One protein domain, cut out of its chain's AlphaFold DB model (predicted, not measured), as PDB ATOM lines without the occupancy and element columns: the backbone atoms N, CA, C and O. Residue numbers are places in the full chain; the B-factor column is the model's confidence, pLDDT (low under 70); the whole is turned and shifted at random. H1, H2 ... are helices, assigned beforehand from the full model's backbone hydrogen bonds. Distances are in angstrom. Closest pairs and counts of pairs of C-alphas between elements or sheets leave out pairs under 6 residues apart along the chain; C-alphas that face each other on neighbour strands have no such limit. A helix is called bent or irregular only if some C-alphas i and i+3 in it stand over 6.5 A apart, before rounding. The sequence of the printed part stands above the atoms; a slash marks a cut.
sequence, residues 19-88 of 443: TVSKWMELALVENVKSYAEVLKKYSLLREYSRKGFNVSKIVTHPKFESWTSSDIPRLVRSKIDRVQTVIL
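AT A GLANCE: This is residues 19 to 88 of the 443 residues of the protein "SF4 helicase domain-containing protein" of Ruminococcus sp. AF42-10 (UniProt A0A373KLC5). Picture a long helix, H2, with a second helix, H4, that begins beside residues 41 to 45 of H2, runs the same way at a shallow tilt and continues out past this small meeting place as a free arm. At the other end the short helix H1 sticks out, while the little helix H3 and the long link after it make a loop on one side of the place where H2 and H4 meet. The printed part has 70 residues with four named helices, H1, H2, H3 and H4 in that order, and no named strand; the class is all helix. It is loose, with a radius of gyration of the C-alphas of 15.9 A, and it spans 57 by 22 by 17 A, its length made by the free stretches at both ends.

HOW THE PARTS SIT: Start with H1, residues 19 to 26, which touches no helix and stands free. Go on through a tight link of 2 residues to H2, residues 29 to 50; it is irregular, for C-alphas 30 and 33 are 7.9 A apart, against about 5 A in a regular helix, and its line is a rough one. A tight link of 5 residues leads to H3, residues 56 to 59, which is near H2, with 5 pairs of C-alphas within 10 A. Past a long link you reach H4, residues 71 to 86. H4 touches H2 with residues 72 to 73 alone, and H2 touches H4 with residues 41 to 45 alone; their closest C-alphas, those of Lys 41 and Ile 72, are 7.0 A apart. The two run the same way at a shallow tilt of 32 degrees. H3 and H4 are close but not clearly touching, the closest C-alphas being those of Ile 58 and Ile 72, 8.0 A apart. H1 is apart from H3 and from H4. In H1 and H4 every O i to N i+4 pair is within hydrogen-bond range, in H2 16 of 18 are, and H3 is too short for such a pair.

IN THESE COORDINATES: Find C-alpha 19 at (-34.677, 14.466, -17.102), where H1 begins; it runs 10.7 A to C-alpha 26. H2 begins at C-alpha 29, at (-26.768, 29.611, -13.970), and runs 32.1 A to C-alpha 50. H3 covers 5.3 A, and H4 runs 22.7 A to C-alpha 86 at (14.026, 18.059, -35.118).

THE WHOLE: The two C-alphas farthest apart, those of Ser 21 and Leu 88, are 58.1 A apart. Residues 19 to 26, 28 to 33 and 77 to 88 stand free; without them the body spans 34 by 21 by 17 A. The printed part has no cut, and its long link is that from H3 to H4, with 11 residues. The mean pLDDT of the printed part is 82.2, and residues 83 to 88 are under 70.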
ATOM      1  N   THR A  19     -36.051  14.106 -16.722       89.69
ATOM      2  CA  THR A  19     -34.677  14.466 -17.102       89.69
ATOM      3  C   THR A  19     -34.474  15.978 -17.080       89.69
ATOM      4  O   THR A  19     -33.496  16.453 -16.505       89.69
ATOM      5  N   VAL A  20     -35.427  16.741 -17.627       86.19
ATOM      6  CA  VAL A  20     -35.386  18.214 -17.624       86.19
ATOM      7  C   VAL A  20     -35.388  18.761 -16.195       86.19
ATOM      8  O   VAL A  20     -34.510  19.547 -15.849       86.19
ATOM      9  N   SER A  21     -36.305  18.292 -15.345       89.44
ATOM     10  CA  SER A  21     -36.415  18.696 -13.938       89.44
ATOM     11  C   SER A  21     -35.118  18.426 -13.175       89.44
ATOM     12  O   SER A  21     -34.604  19.305 -12.489       89.44
ATOM     13  N   LYS A  22     -34.527  17.240 -13.358       90.25
ATOM     14  CA  LYS A  22     -33.258  16.878 -12.717       90.25
ATOM     15  C   LYS A  22     -32.095  17.756 -13.182       90.25
ATOM     16  O   LYS A  22     -31.220  18.095 -12.394       90.25
ATOM     17  N   TRP A  23     -32.048  18.118 -14.462       87.25
ATOM     18  CA  TRP A  23     -31.007  19.012 -14.975       87.25
ATOM     19  C   TRP A  23     -31.198  20.450 -14.503       87.25
ATOM     20  O   TRP A  23     -30.202  21.113 -14.229       87.25
ATOM     21  N   MET A  24     -32.443  20.911 -14.349       86.38
ATOM     22  CA  MET A  24     -32.743  22.217 -13.756       86.38
ATOM     23  C   MET A  24     -32.227  22.320 -12.316       86.38
ATOM     24  O   MET A  24     -31.675  23.352 -11.954       86.38
ATOM     25  N   GLU A  25     -32.341  21.251 -11.522       88.69
ATOM     26  CA  GLU A  25     -31.811  21.201 -10.149       88.69
ATOM     27  C   GLU A  25     -30.274  21.217 -10.090       88.69
ATOM     28  O   GLU A  25     -29.692  21.760  -9.153       88.69
ATOM     29  N   LEU A  26     -29.601  20.633 -11.088       84.56
ATOM     30  CA  LEU A  26     -28.136  20.550 -11.151       84.56
ATOM     31  C   LEU A  26     -27.477  21.790 -11.782       84.56
ATOM     32  O   LEU A  26     -26.266  21.981 -11.641       84.56
ATOM     33  N   ALA A  27     -28.231  22.604 -12.522       82.81
ATOM     34  CA  ALA A  27     -27.681  23.697 -13.311       82.81
ATOM     35  C   ALA A  27     -27.420  24.948 -12.458       82.81
ATOM     36  O   ALA A  27     -28.339  25.607 -11.980       82.81
ATOM     37  N   LEU A  28     -26.150  25.344 -12.347       87.62
ATOM     38  CA  LEU A  28     -25.764  26.624 -11.753       87.62
ATOM     39  C   LEU A  28     -25.656  27.689 -12.849       87.62
ATOM     40  O   LEU A  28     -24.695  27.705 -13.621       87.62
ATOM     41  N   VAL A  29     -26.642  28.587 -12.912       82.19
ATOM     42  CA  VAL A  29     -26.768  29.611 -13.970       82.19
ATOM     43  C   VAL A  29     -25.536  30.525 -14.049       82.19
ATOM     44  O   VAL A  29     -25.121  30.927 -15.135       82.19
ATOM     45  N   GLU A  30     -24.882  30.790 -12.920       84.81
ATOM     46  CA  GLU A  30     -23.678  31.630 -12.855       84.81
ATOM     47  C   GLU A  30     -22.452  30.983 -13.536       84.81
ATOM     48  O   GLU A  30     -21.551  31.680 -14.002       84.81
ATOM     49  N   ASN A  31     -22.443  29.650 -13.685       84.62
ATOM     50  CA  ASN A  31     -21.313  28.870 -14.200       84.62
ATOM     51  C   ASN A  31     -21.447  28.449 -15.673       84.62
ATOM     52  O   ASN A  31     -20.608  27.699 -16.177       84.62
ATOM     53  N   VAL A  32     -22.447  28.961 -16.402       85.06
ATOM     54  CA  VAL A  32     -22.711  28.608 -17.814       85.06
ATOM     55  C   VAL A  32     -21.466  28.742 -18.701       85.06
ATOM     56  O   VAL A  32     -21.201  27.873 -19.534       85.06
ATOM     57  N   LYS A  33     -20.649  29.783 -18.489       81.00
ATOM     58  CA  LYS A  33     -19.393  29.980 -19.235       81.00
ATOM     59  C   LYS A  33     -18.383  28.854 -18.990       81.00
ATOM     60  O   LYS A  33     -17.743  28.403 -19.935       81.00
ATOM     61  N   SER A  34     -18.271  28.379 -17.749       82.56
ATOM     62  CA  SER A  34     -17.369  27.282 -17.379       82.56
ATOM     63  C   SER A  34     -17.814  25.963 -18.018       82.56
ATOM     64  O   SER A  34     -17.010  25.277 -18.650       82.56
ATOM     65  N   TYR A  35     -19.116  25.656 -17.976       85.88
ATOM     66  CA  TYR A  35     -19.664  24.464 -18.630       85.88
ATOM     67  C   TYR A  35     -19.431  24.468 -20.147       85.88
ATOM     68  O   TYR A  35     -19.035  23.448 -20.717       85.88
ATOM     69  N   ALA A  36     -19.611  25.621 -20.799       85.56
ATOM     70  CA  ALA A  36     -19.333  25.772 -22.224       85.56
ATOM     71  C   ALA A  36     -17.846  25.545 -22.554       85.56
ATOM     72  O   ALA A  36     -17.531  24.899 -23.554       85.56
ATOM     73  N   GLU A  37     -16.925  26.027 -21.715       84.75
ATOM     74  CA  GLU A  37     -15.486  25.806 -21.902       84.75
ATOM     75  C   GLU A  37     -15.084  24.342 -21.719       84.75
ATOM     76  O   GLU A  37     -14.324  23.811 -22.533       84.75
ATOM     77  N   VAL A  38     -15.647  23.655 -20.722       87.44
ATOM     78  CA  VAL A  38     -15.451  22.208 -20.540       87.44
ATOM     79  C   VAL A  38     -15.942  21.450 -21.776       87.44
ATOM     80  O   VAL A  38     -15.208  20.628 -22.330       87.44
ATOM     81  N   LEU A  39     -17.140  21.771 -22.276       89.88
ATOM     82  CA  LEU A  39     -17.697  21.134 -23.470       89.88
ATOM     83  C   LEU A  39     -16.802  21.343 -24.701       89.88
ATOM     84  O   LEU A  39     -16.491  20.379 -25.403       89.88
ATOM     85  N   LYS A  40     -16.343  22.578 -24.948       87.06
ATOM     86  CA  LYS A  40     -15.419  22.894 -26.050       87.06
ATOM     87  C   LYS A  40     -14.096  22.142 -25.916       87.06
ATOM     88  O   LYS A  40     -13.632  21.570 -26.902       87.06
ATOM     89  N   LYS A  41     -13.511  22.102 -24.711       90.81
ATOM     90  CA  LYS A  41     -12.255  21.393 -24.416       90.81
ATOM     91  C   LYS A  41     -12.355  19.915 -24.803       90.81
ATOM     92  O   LYS A  41     -11.510  19.419 -25.547       90.81
ATOM     93  N   TYR A  42     -13.421  19.227 -24.389       91.50
ATOM     94  CA  TYR A  42     -13.632  17.819 -24.748       91.50
ATOM     95  C   TYR A  42     -14.022  17.606 -26.217       91.50
ATOM     96  O   TYR A  42     -13.621  16.600 -26.803       91.50
ATOM     97  N   SER A  43     -14.752  18.532 -26.845       90.31
ATOM     98  CA  SER A  43     -15.032  18.475 -28.288       90.31
ATOM     99  C   SER A  43     -13.756  18.561 -29.126       90.31
ATOM    100  O   SER A  43     -13.567  17.735 -30.015       90.31
ATOM    101  N   LEU A  44     -12.843  19.480 -28.794       83.94
ATOM    102  CA  LEU A  44     -11.545  19.593 -29.464       83.94
ATOM    103  C   LEU A  44     -10.712  18.317 -29.308       83.94
ATOM    104  O   LEU A  44     -10.152  17.828 -30.284       83.94
ATOM    105  N   LEU A  45     -10.666  17.734 -28.106       88.44
ATOM    106  CA  LEU A  45      -9.956  16.472 -27.874       88.44
ATOM    107  C   LEU A  45     -10.516  15.321 -28.718       88.44
ATOM    108  O   LEU A  45      -9.742  14.532 -29.259       88.44
ATOM    109  N   ARG A  46     -11.844  15.230 -28.870       91.00
ATOM    110  CA  ARG A  46     -12.467  14.220 -29.738       91.00
ATOM    111  C   ARG A  46     -12.083  14.417 -31.201       91.00
ATOM    112  O   ARG A  46     -11.728  13.441 -31.853       91.00
ATOM    113  N   GLU A  47     -12.107  15.652 -31.698       85.19
ATOM    114  CA  GLU A  47     -11.707  15.951 -33.078       85.19
ATOM    115  C   GLU A  47     -10.226  15.641 -33.330       85.19
ATOM    116  O   GLU A  47      -9.895  14.954 -34.296       85.19
ATOM    117  N   TYR A  48      -9.330  16.038 -32.424       85.88
ATOM    118  CA  TYR A  48      -7.914  15.683 -32.528       85.88
ATOM    119  C   TYR A  48      -7.699  14.164 -32.486       85.88
ATOM    120  O   TYR A  48      -6.946  13.632 -33.300       85.88
ATOM    121  N   SER A  49      -8.406  13.443 -31.612       88.88
ATOM    122  CA  SER A  49      -8.346  11.979 -31.576       88.88
ATOM    123  C   SER A  49      -8.835  11.343 -32.882       88.88
ATOM    124  O   SER A  49      -8.206  10.404 -33.364       88.88
ATOM    125  N   ARG A  50      -9.920  11.857 -33.485       89.19
ATOM    126  CA  ARG A  50     -10.439  11.400 -34.791       89.19
ATOM    127  C   ARG A  50      -9.434  11.606 -35.921       89.19
ATOM    128  O   ARG A  50      -9.384  10.804 -36.845       89.19
ATOM    129  N   LYS A  51      -8.624  12.665 -35.841       84.44
ATOM    130  CA  LYS A  51      -7.537  12.964 -36.787       84.44
ATOM    131  C   LYS A  51      -6.226  12.232 -36.465       84.44
ATOM    132  O   LYS A  51      -5.204  12.536 -37.067       84.44
ATOM    133  N   GLY A  52      -6.242  11.276 -35.532       83.12
ATOM    134  CA  GLY A  52      -5.098  10.418 -35.216       83.12
ATOM    135  C   GLY A  52      -4.113  10.988 -34.189       83.12
ATOM    136  O   GLY A  52      -3.090  10.362 -33.916       83.12
ATOM    137  N   PHE A  53      -4.395  12.142 -33.575       84.31
ATOM    138  CA  PHE A  53      -3.545  12.673 -32.509       84.31
ATOM    139  C   PHE A  53      -3.762  11.902 -31.203       84.31
ATOM    140  O   PHE A  53      -4.887  11.724 -30.737       84.31
ATOM    141  N   ASN A  54      -2.672  11.500 -30.546       85.44
ATOM    142  CA  ASN A  54      -2.757  10.859 -29.238       85.44
ATOM    143  C   ASN A  54      -3.074  11.888 -28.135       85.44
ATOM    144  O   ASN A  54      -2.179  12.550 -27.597       85.44
ATOM    145  N   VAL A  55      -4.357  11.984 -27.781       86.12
ATOM    146  CA  VAL A  55      -4.875  12.899 -26.753       86.12
ATOM    147  C   VAL A  55      -4.788  12.356 -25.324       86.12
ATOM    148  O   VAL A  55      -4.930  13.131 -24.383       86.12
ATOM    149  N   SER A  56      -4.501  11.061 -25.130       85.69
ATOM    150  CA  SER A  56      -4.463  10.438 -23.792       85.69
ATOM    151  C   SER A  56      -3.508  11.165 -22.841       85.69
ATOM    152  O   SER A  56      -3.875  11.492 -21.719       85.69
ATOM    153  N   LYS A  57      -2.323  11.537 -23.340       82.25
ATOM    154  CA  LYS A  57      -1.301  12.285 -22.592       82.25
ATOM    155  C   LYS A  57      -1.704  13.722 -22.244       82.25
ATOM    156  O   LYS A  57      -1.086  14.323 -21.374       82.25
ATOM    157  N   ILE A  58      -2.669  14.298 -22.962       85.06
ATOM    158  CA  ILE A  58      -3.201  15.637 -22.672       85.06
ATOM    159  C   ILE A  58      -4.198  15.524 -21.517       85.06
ATOM    160  O   ILE A  58      -4.117  16.296 -20.569       85.06
ATOM    161  N   VAL A  59      -5.082  14.524 -21.571       86.00
ATOM    162  CA  VAL A  59      -6.117  14.283 -20.553       86.00
ATOM    163  C   VAL A  59      -5.516  13.858 -19.213       86.00
ATOM    164  O   VAL A  59      -5.997  14.279 -18.169       86.00
ATOM    165  N   THR A  60      -4.442  13.065 -19.218       88.12
ATOM    166  CA  THR A  60      -3.781  12.606 -17.983       88.12
ATOM    167  C   THR A  60      -2.829  13.635 -17.369       88.12
ATOM    168  O   THR A  60      -2.166  13.343 -16.372       88.12
ATOM    169  N   HIS A  61      -2.717  14.834 -17.944       87.06
ATOM    170  CA  HIS A  61      -1.787  15.839 -17.448       87.06
ATOM    171  C   HIS A  61      -2.274  16.445 -16.115       87.06
ATOM    172  O   HIS A  61      -3.431  16.858 -16.032       87.06
ATOM    173  N   PRO A  62      -1.407  16.630 -15.097       87.81
ATOM    174  CA  PRO A  62      -1.815  17.150 -13.782       87.81
ATOM    175  C   PRO A  62      -2.511  18.519 -13.811       87.81
ATOM    176  O   PRO A  62      -3.293  18.847 -12.929       87.81
ATOM    177  N   LYS A  63      -2.222  19.336 -14.832       87.31
ATOM    178  CA  LYS A  63      -2.824  20.668 -15.037       87.31
ATOM    179  C   LYS A  63      -4.029  20.680 -15.986       87.31
ATOM    180  O   LYS A  63      -4.521  21.760 -16.298       87.31
ATOM    181  N   PHE A  64      -4.500  19.525 -16.456       87.00
ATOM    182  CA  PHE A  64      -5.558  19.441 -17.467       87.00
ATOM    183  C   PHE A  64      -6.848  20.174 -17.061       87.00
ATOM    184  O   PHE A  64      -7.483  20.835 -17.888       87.00
ATOM    185  N   GLU A  65      -7.203  20.123 -15.776       84.62
ATOM    186  CA  GLU A  65      -8.385  20.817 -15.256       84.62
ATOM    187  C   GLU A  65      -8.261  22.341 -15.322       84.62
ATOM    188  O   GLU A  65      -9.236  23.025 -15.616       84.62
ATOM    189  N   SER A  66      -7.048  22.877 -15.164       84.50
ATOM    190  CA  SER A  66      -6.786  24.320 -15.253       84.50
ATOM    191  C   SER A  66      -6.716  24.861 -16.686       84.50
ATOM    192  O   SER A  66      -6.649  26.072 -16.880       84.50
ATOM    193  N   TRP A  67      -6.696  23.985 -17.694       84.31
ATOM    194  CA  TRP A  67      -6.582  24.387 -19.093       84.31
ATOM    195  C   TRP A  67      -7.923  24.779 -19.700       84.31
ATOM    196  O   TRP A  67      -8.953  24.134 -19.473       84.31
ATOM    197  N   THR A  68      -7.872  25.808 -20.541       83.69
ATOM    198  CA  THR A  68      -8.993  26.288 -21.348       83.69
ATOM    199  C   THR A  68      -9.096  25.517 -22.661       83.69
ATOM    200  O   THR A  68      -8.178  24.797 -23.068       83.69
ATOM    201  N   SER A  69     -10.201  25.702 -23.386       80.00
ATOM    202  CA  SER A  69     -10.343  25.136 -24.731       80.00
ATOM    203  C   SER A  69      -9.260  25.632 -25.707       80.00
ATOM    204  O   SER A  69      -8.844  24.882 -26.588       80.00
ATOM    205  N   SER A  70      -8.727  26.845 -25.509       77.69
ATOM    206  CA  SER A  70      -7.670  27.435 -26.348       77.69
ATOM    207  C   SER A  70      -6.278  26.822 -26.145       77.69
ATOM    208  O   SER A  70      -5.423  26.908 -27.031       77.69
ATOM    209  N   ASP A  71      -6.047  26.159 -25.009       81.19
ATOM    210  CA  ASP A  71      -4.754  25.549 -24.690       81.19
ATOM    211  C   ASP A  71      -4.559  24.207 -25.410       81.19
ATOM    212  O   ASP A  71      -3.430  23.826 -25.724       81.19
ATOM    213  N   ILE A  72      -5.653  23.515 -25.757       83.44
ATOM    214  CA  ILE A  72      -5.600  22.216 -26.444       83.44
ATOM    215  C   ILE A  72      -4.936  22.333 -27.832       83.44
ATOM    216  O   ILE A  72      -3.960  21.613 -28.069       83.44
ATOM    217  N   PRO A  73      -5.349  23.253 -28.734       76.50
ATOM    218  CA  PRO A  73      -4.670  23.449 -30.016       76.50
ATOM    219  C   PRO A  73      -3.203  23.868 -29.880       76.50
ATOM    220  O   PRO A  73      -2.365  23.421 -30.661       76.50
ATOM    221  N   ARG A  74      -2.862  24.691 -28.875       78.12
ATOM    222  CA  ARG A  74      -1.479  25.143 -28.631       78.12
ATOM    223  C   ARG A  74      -0.551  23.985 -28.270       78.12
ATOM    224  O   ARG A  74       0.556  23.907 -28.793       78.12
ATOM    225  N   LEU A  75      -1.005  23.070 -27.413       81.44
ATOM    226  CA  LEU A  75      -0.228  21.892 -27.011       81.44
ATOM    227  C   LEU A  75       0.006  20.927 -28.177       81.44
ATOM    228  O   LEU A  75       1.100  20.376 -28.312       81.44
ATOM    229  N   VAL A  76      -1.009  20.730 -29.022       81.12
ATOM    230  CA  VAL A  76      -0.886  19.904 -30.231       81.12
ATOM    231  C   VAL A  76       0.080  20.554 -31.223       81.12
ATOM    232  O   VAL A  76       1.015  19.893 -31.670       81.12
ATOM    233  N   ARG A  77      -0.074  21.858 -31.489       77.25
ATOM    234  CA  ARG A  77       0.818  22.631 -32.362       77.25
ATOM    235  C   ARG A  77       2.269  22.585 -31.886       77.25
ATOM    236  O   ARG A  77       3.137  22.237 -32.666       77.25
ATOM    237  N   SER A  78       2.526  22.789 -30.593       76.81
ATOM    238  CA  SER A  78       3.883  22.718 -30.034       76.81
ATOM    239  C   SER A  78       4.567  21.364 -30.275       76.81
ATOM    240  O   SER A  78       5.779  21.312 -30.480       76.81
ATOM    241  N   LYS A  79       3.818  20.252 -30.275       76.38
ATOM    242  CA  LYS A  79       4.380  18.940 -30.630       76.38
ATOM    243  C   LYS A  79       4.709  18.830 -32.115       76.38
ATOM    244  O   LYS A  79       5.743  18.259 -32.438       76.38
ATOM    245  N   ILE A  80       3.854  19.366 -32.984       70.88
ATOM    246  CA  ILE A  80       4.099  19.419 -34.433       70.88
ATOM    247  C   ILE A  80       5.337  20.284 -34.715       70.88
ATOM    248  O   ILE A  80       6.262  19.819 -35.373       70.88
ATOM    249  N   ASP A  81       5.413  21.473 -34.115       70.38
ATOM    250  CA  ASP A  81       6.538  22.402 -34.259       70.38
ATOM    251  C   ASP A  81       7.861  21.768 -33.783       70.38
ATOM    252  O   ASP A  81       8.908  21.953 -34.401       70.38
ATOM    253  N   ARG A  82       7.836  20.955 -32.713       71.88
ATOM    254  CA  ARG A  82       9.016  20.193 -32.262       71.88
ATOM    255  C   ARG A  82       9.464  19.147 -33.277       71.88
ATOM    256  O   ARG A  82      10.663  19.005 -33.475       71.88
ATOM    257  N   VAL A  83       8.536  18.426 -33.909       66.94
ATOM    258  CA  VAL A  83       8.876  17.470 -34.980       66.94
ATOM    259  C   VAL A  83       9.523  18.209 -36.152       66.94
ATOM    260  O   VAL A  83      10.573  17.787 -36.623       66.94
ATOM    261  N   GLN A  84       8.962  19.352 -36.557       55.19
ATOM    262  CA  GLN A  84       9.528  20.201 -37.610       55.19
ATOM    263  C   GLN A  84      10.927  20.733 -37.253       55.19
ATOM    264  O   GLN A  84      11.810  20.759 -38.108       55.19
ATOM    265  N   THR A  85      11.148  21.105 -35.988       59.28
ATOM    266  CA  THR A  85      12.456  21.568 -35.488       59.28
ATOM    267  C   THR A  85      13.500  20.448 -35.510       59.28
ATOM    268  O   THR A  85      14.639  20.680 -35.893       59.28
ATOM    269  N   VAL A  86      13.122  19.225 -35.120       60.34
ATOM    270  CA  VAL A  86      14.026  18.059 -35.118       60.34
ATOM    271  C   VAL A  86      14.393  17.621 -36.538       60.34
ATOM    272  O   VAL A  86      15.506  17.161 -36.758       60.34
ATOM    273  N   ILE A  87      13.476  17.776 -37.497       59.34
ATOM    274  CA  ILE A  87      13.693  17.405 -38.903       59.34
ATOM    275  C   ILE A  87      14.464  18.490 -39.689       59.34
ATOM    276  O   ILE A  87      14.694  18.311 -40.878       59.34
ATOM    277  N   LEU A  88      14.936  19.577 -39.056       54.66
ATOM    278  CA  LEU A  88      15.633  20.678 -39.751       54.66
ATOM    279  C   LEU A  88      14.839  21.163 -40.981       54.66
ATOM    280  O   LEU A  88      15.383  21.426 -42.046       54.66
TER     281      LEU A  88